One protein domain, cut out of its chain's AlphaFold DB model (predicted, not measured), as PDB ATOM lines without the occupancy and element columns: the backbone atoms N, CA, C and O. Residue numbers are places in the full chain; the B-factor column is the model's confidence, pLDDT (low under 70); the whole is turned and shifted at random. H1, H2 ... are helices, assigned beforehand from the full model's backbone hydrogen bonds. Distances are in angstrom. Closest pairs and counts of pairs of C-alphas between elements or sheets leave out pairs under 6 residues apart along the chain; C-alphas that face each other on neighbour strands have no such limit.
ATOM      1  N   HIS A 182      21.692  10.109  33.487       87.00
ATOM      2  CA  HIS A 182      22.893   9.683  32.772       87.00
ATOM      3  C   HIS A 182      22.624   9.423  31.279       87.00
ATOM      4  O   HIS A 182      23.359   9.912  30.423       87.00
ATOM      5  N   GLU A 183      21.539   8.709  30.952       88.31
ATOM      6  CA  GLU A 183      21.104   8.477  29.565       88.31
ATOM      7  C   GLU A 183      20.758   9.797  28.857       88.31
ATOM      8  O   GLU A 183      21.135  10.019  27.705       88.31
ATOM      9  N   ALA A 184      20.061  10.688  29.560       85.38
ATOM     10  CA  ALA A 184      19.624  11.970  29.041       85.38
ATOM     11  C   ALA A 184      20.804  12.921  28.796       85.38
ATOM     12  O   ALA A 184      20.848  13.566  27.748       85.38
ATOM     13  N   LYS A 185      21.794  12.957  29.702       87.38
ATOM     14  CA  LYS A 185      23.061  13.683  29.513       87.38
ATOM     15  C   LYS A 185      23.819  13.144  28.306       87.38
ATOM     16  O   LYS A 185      24.217  13.926  27.450       87.38
ATOM     17  N   ALA A 186      23.953  11.821  28.195       87.56
ATOM     18  CA  ALA A 186      24.643  11.188  27.074       87.56
ATOM     19  C   ALA A 186      23.992  11.511  25.717       87.56
ATOM     20  O   ALA A 186      24.699  11.684  24.725       87.56
ATOM     21  N   LEU A 187      22.658  11.617  25.659       86.25
ATOM     22  CA  LEU A 187      21.948  11.985  24.430       86.25
ATOM     23  C   LEU A 187      22.047  13.481  24.119       86.25
ATOM     24  O   LEU A 187      22.237  13.852  22.961       86.25
ATOM     25  N   LEU A 188      21.914  14.329  25.137       83.56
ATOM     26  CA  LEU A 188      21.910  15.782  24.993       83.56
ATOM     27  C   LEU A 188      23.290  16.354  24.654       83.56
ATOM     28  O   LEU A 188      23.396  17.248  23.819       83.56
ATOM     29  N   LEU A 189      24.334  15.850  25.309       85.81
ATOM     30  CA  LEU A 189      25.715  16.319  25.170       85.81
ATOM     31  C   LEU A 189      26.477  15.552  24.088       85.81
ATOM     32  O   LEU A 189      27.681  15.723  23.926       85.81
ATOM     33  N   ARG A 190      25.796  14.684  23.334       85.75
ATOM     34  CA  ARG A 190      26.438  13.908  22.280       85.75
ATOM     35  C   ARG A 190      27.120  14.850  21.289       85.75
ATOM     36  O   ARG A 190      26.474  15.743  20.742       85.75
ATOM     37  N   ASP A 191      28.408  14.621  21.060       84.12
ATOM     38  CA  ASP A 191      29.249  15.405  20.148       84.12
ATOM     39  C   ASP A 191      29.428  16.890  20.548       84.12
ATOM     40  O   ASP A 191      29.929  17.683  19.749       84.12
ATOM     41  N   LEU A 192      29.063  17.271  21.780       83.75
ATOM     42  CA  LEU A 192      29.234  18.618  22.331       83.75
ATOM     43  C   LEU A 192      29.985  18.577  23.670       83.75
ATOM     44  O   LEU A 192      29.672  17.750  24.525       83.75
ATOM     45  N   PRO A 193      30.948  19.483  23.904       78.31
ATOM     46  CA  PRO A 193      31.524  19.654  25.230       78.31
ATOM     47  C   PRO A 193      30.521  20.351  26.163       78.31
ATOM     48  O   PRO A 193      29.766  21.223  25.732       78.31
ATOM     49  N   GLY A 194      30.543  19.994  27.446       76.69
ATOM     50  CA  GLY A 194      29.768  20.662  28.492       76.69
ATOM     51  C   GLY A 194      29.345  19.717  29.614       76.69
ATOM     52  O   GLY A 194      29.447  18.499  29.486       76.69
ATOM     53  N   ASP A 195      28.843  20.293  30.704       77.00
ATOM     54  CA  ASP A 195      28.156  19.577  31.782       77.00
ATOM     55  C   ASP A 195      26.853  20.316  32.073       77.00
ATOM     56  O   ASP A 195      26.806  21.296  32.814       77.00
ATOM     57  N   LEU A 196      25.795  19.902  31.380       77.44
ATOM     58  CA  LEU A 196      24.488  20.529  31.480       77.44
ATOM     59  C   LEU A 196      23.460  19.499  31.926       77.44
ATOM     60  O   LEU A 196      23.371  18.400  31.370       77.44
ATOM     61  N   THR A 197      22.667  19.858  32.932       80.25
ATOM     62  CA  THR A 197      21.631  18.979  33.473       80.25
ATOM     63  C   THR A 197      20.428  18.921  32.521       80.25
ATOM     64  O   THR A 197      19.888  19.964  32.142       80.25
ATOM     65  N   PRO A 198      19.984  17.724  32.101       81.06
ATOM     66  CA  PRO A 198      18.775  17.533  31.308       81.06
ATOM     67  C   PRO A 198      17.530  18.064  32.023       81.06
ATOM     68  O   PRO A 198      17.237  17.650  33.138       81.06
ATOM     69  N   GLN A 199      16.758  18.937  31.369       75.38
ATOM     70  CA  GLN A 199      15.466  19.411  31.901       75.38
ATOM     71  C   GLN A 199      14.315  18.416  31.673       75.38
ATOM     72  O   GLN A 199      13.238  18.562  32.245       75.38
ATOM     73  N   THR A 200      14.520  17.405  30.823       76.00
ATOM     74  CA  THR A 200      13.526  16.365  30.526       76.00
ATOM     75  C   THR A 200      14.223  15.018  30.344       76.00
ATOM     76  O   THR A 200      15.382  14.972  29.939       76.00
ATOM     77  N   GLY A 201      13.503  13.920  30.573       76.38
ATOM     78  CA  GLY A 201      13.935  12.576  30.165       76.38
ATOM     79  C   GLY A 201      13.362  12.142  28.809       76.38
ATOM     80  O   GLY A 201      13.389  10.960  28.473       76.38
ATOM     81  N   TRP A 202      12.766  13.050  28.035       77.56
ATOM     82  CA  TRP A 202      12.090  12.697  26.787       77.56
ATOM     83  C   TRP A 202      13.127  12.552  25.675       77.56
ATOM     84  O   TRP A 202      13.666  13.549  25.199       77.56
ATOM     85  N   ALA A 203      13.394  11.318  25.242       79.62
ATOM     86  CA  ALA A 203      14.448  11.026  24.268       79.62
ATOM     87  C   ALA A 203      14.332  11.876  22.988       79.62
ATOM     88  O   ALA A 203      15.331  12.417  22.516       79.62
ATOM     89  N   LEU A 204      13.119  12.063  22.456       77.81
ATOM     90  CA  LEU A 204      12.904  12.921  21.288       77.81
ATOM     91  C   LEU A 204      13.260  14.391  21.566       77.81
ATOM     92  O   LEU A 204      13.957  14.999  20.762       77.81
ATOM     93  N   MET A 205      12.828  14.959  22.697       75.94
ATOM     94  CA  MET A 205      13.119  16.362  23.034       75.94
ATOM     95  C   MET A 205      14.610  16.582  23.266       75.94
ATOM     96  O   MET A 205      15.169  17.562  22.791       75.94
ATOM     97  N   LEU A 206      15.272  15.643  23.940       79.56
ATOM     98  CA  LEU A 206      16.717  15.674  24.153       79.56
ATOM     99  C   LEU A 206      17.485  15.599  22.833       79.56
ATOM    100  O   LEU A 206      18.458  16.327  22.644       79.56
ATOM    101  N   HIS A 207      17.028  14.764  21.896       80.25
ATOM    102  CA  HIS A 207      17.621  14.688  20.567       80.25
ATOM    103  C   HIS A 207      17.435  15.993  19.779       80.25
ATOM    104  O   HIS A 207      18.390  16.480  19.177       80.25
ATOM    105  N   LEU A 208      16.238  16.587  19.819       76.12
ATOM    106  CA  LEU A 208      15.953  17.884  19.195       76.12
ATOM    107  C   LEU A 208      16.814  19.001  19.798       76.12
ATOM    108  O   LEU A 208      17.429  19.766  19.057       76.12
ATOM    109  N   ALA A 209      16.926  19.049  21.127       77.06
ATOM    110  CA  ALA A 209      17.764  20.007  21.842       77.06
ATOM    111  C   ALA A 209      19.247  19.866  21.458       77.06
ATOM    112  O   ALA A 209      19.894  20.864  21.144       77.06
ATOM    113  N   ASN A 210      19.773  18.635  21.402       83.00
ATOM    114  CA  ASN A 210      21.139  18.362  20.942       83.00
ATOM    115  C   ASN A 210      21.364  18.849  19.503       83.00
ATOM    116  O   ASN A 210      22.351  19.525  19.223       83.00
ATOM    117  N   ARG A 211      20.441  18.544  18.582       81.00
ATOM    118  CA  ARG A 211      20.545  18.957  17.175       81.00
ATOM    119  C   ARG A 211      20.494  20.472  17.002       81.00
ATOM    120  O   ARG A 211      21.315  21.026  16.267       81.00
ATOM    121  N   ALA A 212      19.579  21.135  17.705       74.56
ATOM    122  CA  ALA A 212      19.491  22.589  17.754       74.56
ATOM    123  C   ALA A 212      20.799  23.208  18.273       74.56
ATOM    124  O   ALA A 212      21.349  24.114  17.640       74.56
ATOM    125  N   ALA A 213      21.348  22.660  19.361       78.81
ATOM    126  CA  ALA A 213      22.594  23.131  19.948       78.81
ATOM    127  C   ALA A 213      23.794  22.938  19.005       78.81
ATOM    128  O   ALA A 213      24.530  23.887  18.742       78.81
ATOM    129  N   MET A 214      23.944  21.749  18.412       81.75
ATOM    130  CA  MET A 214      24.982  21.442  17.420       81.75
ATOM    131  C   MET A 214      24.962  22.421  16.244       81.75
ATOM    132  O   MET A 214      26.012  22.873  15.783       81.75
ATOM    133  N   ARG A 215      23.769  22.773  15.754       78.12
ATOM    134  CA  ARG A 215      23.618  23.745  14.669       78.12
ATOM    135  C   ARG A 215      24.028  25.150  15.104       78.12
ATOM    136  O   ARG A 215      24.762  25.808  14.374       78.12
ATOM    137  N   ALA A 216      23.598  25.602  16.278       75.62
ATOM    138  CA  ALA A 216      23.970  26.916  16.795       75.62
ATOM    139  C   ALA A 216      25.490  27.034  17.019       75.62
ATOM    140  O   ALA A 216      26.084  28.039  16.632       75.62
ATOM    141  N   VAL A 217      26.138  25.986  17.542       84.00
ATOM    142  CA  VAL A 217      27.602  25.933  17.715       84.00
ATOM    143  C   VAL A 217      28.332  26.016  16.375       84.00
ATOM    144  O   VAL A 217      29.287  26.777  16.243       84.00
ATOM    145  N   ARG A 218      27.846  25.319  15.337       82.19
ATOM    146  CA  ARG A 218      28.386  25.455  13.968       82.19
ATOM    147  C   ARG A 218      28.278  26.882  13.419       82.19
ATOM    148  O   ARG A 218      29.091  27.263  12.584       82.19
ATOM    149  N   HIS A 219      27.303  27.661  13.882       80.06
ATOM    150  CA  HIS A 219      27.127  29.073  13.534       80.06
ATOM    151  C   HIS A 219      27.799  30.040  14.531       80.06
ATOM    152  O   HIS A 219      27.525  31.236  14.494       80.06
ATOM    153  N   GLY A 220      28.691  29.545  15.397       81.38
ATOM    154  CA  GLY A 220      29.515  30.365  16.288       81.38
ATOM    155  C   GLY A 220      28.927  30.624  17.677       81.38
ATOM    156  O   GLY A 220      29.500  31.405  18.432       81.38
ATOM    157  N   ALA A 221      27.808  29.993  18.046       80.81
ATOM    158  CA  ALA A 221      27.283  30.092  19.407       80.81
ATOM    159  C   ALA A 221      28.144  29.297  20.406       80.81
ATOM    160  O   ALA A 221      28.669  28.229  20.086       80.81
ATOM    161  N   ALA A 222      28.238  29.780  21.646       81.44
ATOM    162  CA  ALA A 222      28.857  29.020  22.728       81.44
ATOM    163  C   ALA A 222      28.032  27.746  23.037       81.44
ATOM    164  O   ALA A 222      26.804  27.856  23.155       81.44
ATOM    165  N   PRO A 223      28.662  26.563  23.204       78.50
ATOM    166  CA  PRO A 223      27.961  25.296  23.436       78.50
ATOM    167  C   PRO A 223      26.960  25.327  24.593       78.50
ATOM    168  O   PRO A 223      25.835  24.858  24.445       78.50
ATOM    169  N   GLU A 224      27.328  25.943  25.715       74.44
ATOM    170  CA  GLU A 224      26.485  26.019  26.915       74.44
ATOM    171  C   GLU A 224      25.200  26.828  26.675       74.44
ATOM    172  O   GLU A 224      24.103  26.368  26.993       74.44
ATOM    173  N   ASN A 225      25.311  27.988  26.020       74.00
ATOM    174  CA  ASN A 225      24.161  28.831  25.673       74.00
ATOM    175  C   ASN A 225      23.239  28.138  24.660       74.00
ATOM    176  O   ASN A 225      22.014  28.214  24.762       74.00
ATOM    177  N   ALA A 226      23.832  27.442  23.687       68.56
ATOM    178  CA  ALA A 226      23.113  26.703  22.658       68.56
ATOM    179  C   ALA A 226      22.314  25.524  23.243       68.56
ATOM    180  O   ALA A 226      21.156  25.309  22.880       68.56
ATOM    181  N   LEU A 227      22.913  24.794  24.187       68.81
ATOM    182  CA  LEU A 227      22.267  23.711  24.926       68.81
ATOM    183  C   LEU A 227      21.133  24.226  25.820       68.81
ATOM    184  O   LEU A 227      20.046  23.647  25.818       68.81
ATOM    185  N   HIS A 228      21.356  25.335  26.532       68.94
ATOM    186  CA  HIS A 228      20.340  25.942  27.392       68.94
ATOM    187  C   HIS A 228      19.115  26.404  26.584       68.94
ATOM    188  O   HIS A 228      17.980  26.139  26.975       68.94
ATOM    189  N   ALA A 229      19.329  27.018  25.415       62.47
ATOM    190  CA  ALA A 229      18.249  27.411  24.511       62.47
ATOM    191  C   ALA A 229      17.494  26.199  23.929       62.47
ATOM    192  O   ALA A 229      16.265  26.211  23.868       62.47
ATOM    193  N   GLY A 230      18.208  25.136  23.540       60.75
ATOM    194  CA  GLY A 230      17.610  23.928  22.959       60.75
ATOM    195  C   GLY A 230      16.699  23.152  23.917       60.75
ATOM    196  O   GLY A 230      15.736  22.536  23.469       60.75
ATOM    197  N   GLN A 231      16.964  23.190  25.227       61.50
ATOM    198  CA  GLN A 231      16.137  22.513  26.234       61.50
ATOM    199  C   GLN A 231      14.813  23.221  26.543       61.50
ATOM    200  O   GLN A 231      13.856  22.558  26.936       61.50
ATOM    201  N   GLN A 232      14.750  24.547  26.393       59.16
ATOM    202  CA  GLN A 232      13.638  25.331  26.931       59.16
ATOM    203  C   GLN A 232      12.324  25.192  26.149       59.16
ATOM    204  O   GLN A 232      11.287  25.505  26.727       59.16
ATOM    205  N   ARG A 233      12.318  24.744  24.879       57.38
ATOM    206  CA  ARG A 233      11.088  24.569  24.068       57.38
ATOM    207  C   ARG A 233      11.350  23.837  22.747       57.38
ATOM    208  O   ARG A 233      12.350  24.097  22.085       57.38
ATOM    209  N   LEU A 234      10.370  23.059  22.274       58.75
ATOM    210  CA  LEU A 234      10.286  22.652  20.861       58.75
ATOM    211  C   LEU A 234      10.305  23.883  19.929       58.75
ATOM    212  O   LEU A 234      10.975  23.890  18.897       58.75
ATOM    213  N   ASP A 235       9.656  24.965  20.373       56.75
ATOM    214  CA  ASP A 235       9.637  26.274  19.714       56.75
ATOM    215  C   ASP A 235      11.029  26.906  19.577       56.75
ATOM    216  O   ASP A 235      11.235  27.705  18.669       56.75
ATOM    217  N   ALA A 236      12.005  26.552  20.423       57.72
ATOM    218  CA  ALA A 236      13.376  27.045  20.283       57.72
ATOM    219  C   ALA A 236      14.058  26.433  19.048       57.72
ATOM    220  O   ALA A 236      14.746  27.136  18.313       57.72
ATOM    221  N   GLY A 237      13.798  25.151  18.759       59.81
ATOM    222  CA  GLY A 237      14.228  24.507  17.516       59.81
ATOM    223  C   GLY A 237      13.568  25.126  16.279       59.81
ATOM    224  O   GLY A 237      14.241  25.359  15.275       59.81
ATOM    225  N   LEU A 238      12.278  25.471  16.372       64.12
ATOM    226  CA  LEU A 238      11.556  26.194  15.316       64.12
ATOM    227  C   LEU A 238      12.050  27.638  15.151       64.12
ATOM    228  O   LEU A 238      12.133  28.129  14.028       64.12
ATOM    229  N   ALA A 239      12.431  28.319  16.232       66.44
ATOM    230  CA  ALA A 239      12.945  29.686  16.190       66.44
ATOM    231  C   ALA A 239      14.290  29.798  15.451       66.44
ATOM    232  O   ALA A 239      14.578  30.845  14.871       66.44
ATOM    233  N   LEU A 240      15.083  28.718  15.420       67.50
ATOM    234  CA  LEU A 240      16.337  28.635  14.661       67.50
ATOM    235  C   LEU A 240      16.127  28.506  13.145       67.50
ATOM    236  O   LEU A 240      17.079  28.663  12.377       67.50
ATOM    237  N   LEU A 241      14.907  28.202  12.695       73.62
ATOM    238  CA  LEU A 241      14.585  28.160  11.275       73.62
ATOM    239  C   LEU A 241      14.347  29.575  10.722       73.62
ATOM    240  O   LEU A 241      13.703  30.399  11.390       73.62
TER     241      LEU A 241
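AT A GLANCE: This is residues 182 to 241 of the 601 residues of the protein "NB-ARC domain-containing protein" of Actinoplanes sp. TBRC 11911 (UniProt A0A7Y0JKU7). The long helix H2 forms the core, H3 folds back over it as a helical hairpin, and H1 and the short H4 also pack on it. A wide loop, residues 189 to 202, joins H1 to H2. The printed part has 60 residues with four named helices, H1 to H4, and no named strand: all helix, compact, radius of gyration of the C-alphas 10.0 A, spans 27 by 23 by 13 A.

HOW THE PARTS SIT: H2, residues 203 to 218, is the hub. H3, residues 223 to 231, touches it, closest C-alphas Ala 209 and Gly 230, 4.1 A, opposite ways at 37 degrees, only just a steep tilt. H1, residues 182 to 188, touches residues 203 to 210 of H2 alone, closest C-alphas Leu 188 and Asn 210, 4.9 A. H4, residues 234 to 239, touches residues 205 to 212 of H2 alone, closest C-alphas Ala 212 and Gly 237, 5.6 A. H1 and H4 are apart. In the four helices every O i to N i+4 pair is within hydrogen-bond range.

IN THESE COORDINATES: H1 begins at C-alpha 182 (22.893, 9.683, 32.772); H4 ends at C-alpha 239 (12.945, 29.686, 16.190). H2 measures 22.6 A, H3 12.5 A.

THE WHOLE: The farthest C-alphas, His 182 and Leu 241, are 29.5 A apart. The printed part has no cut; the link H1 to H2 is long. Residues 226 to 240 have pLDDT under 70.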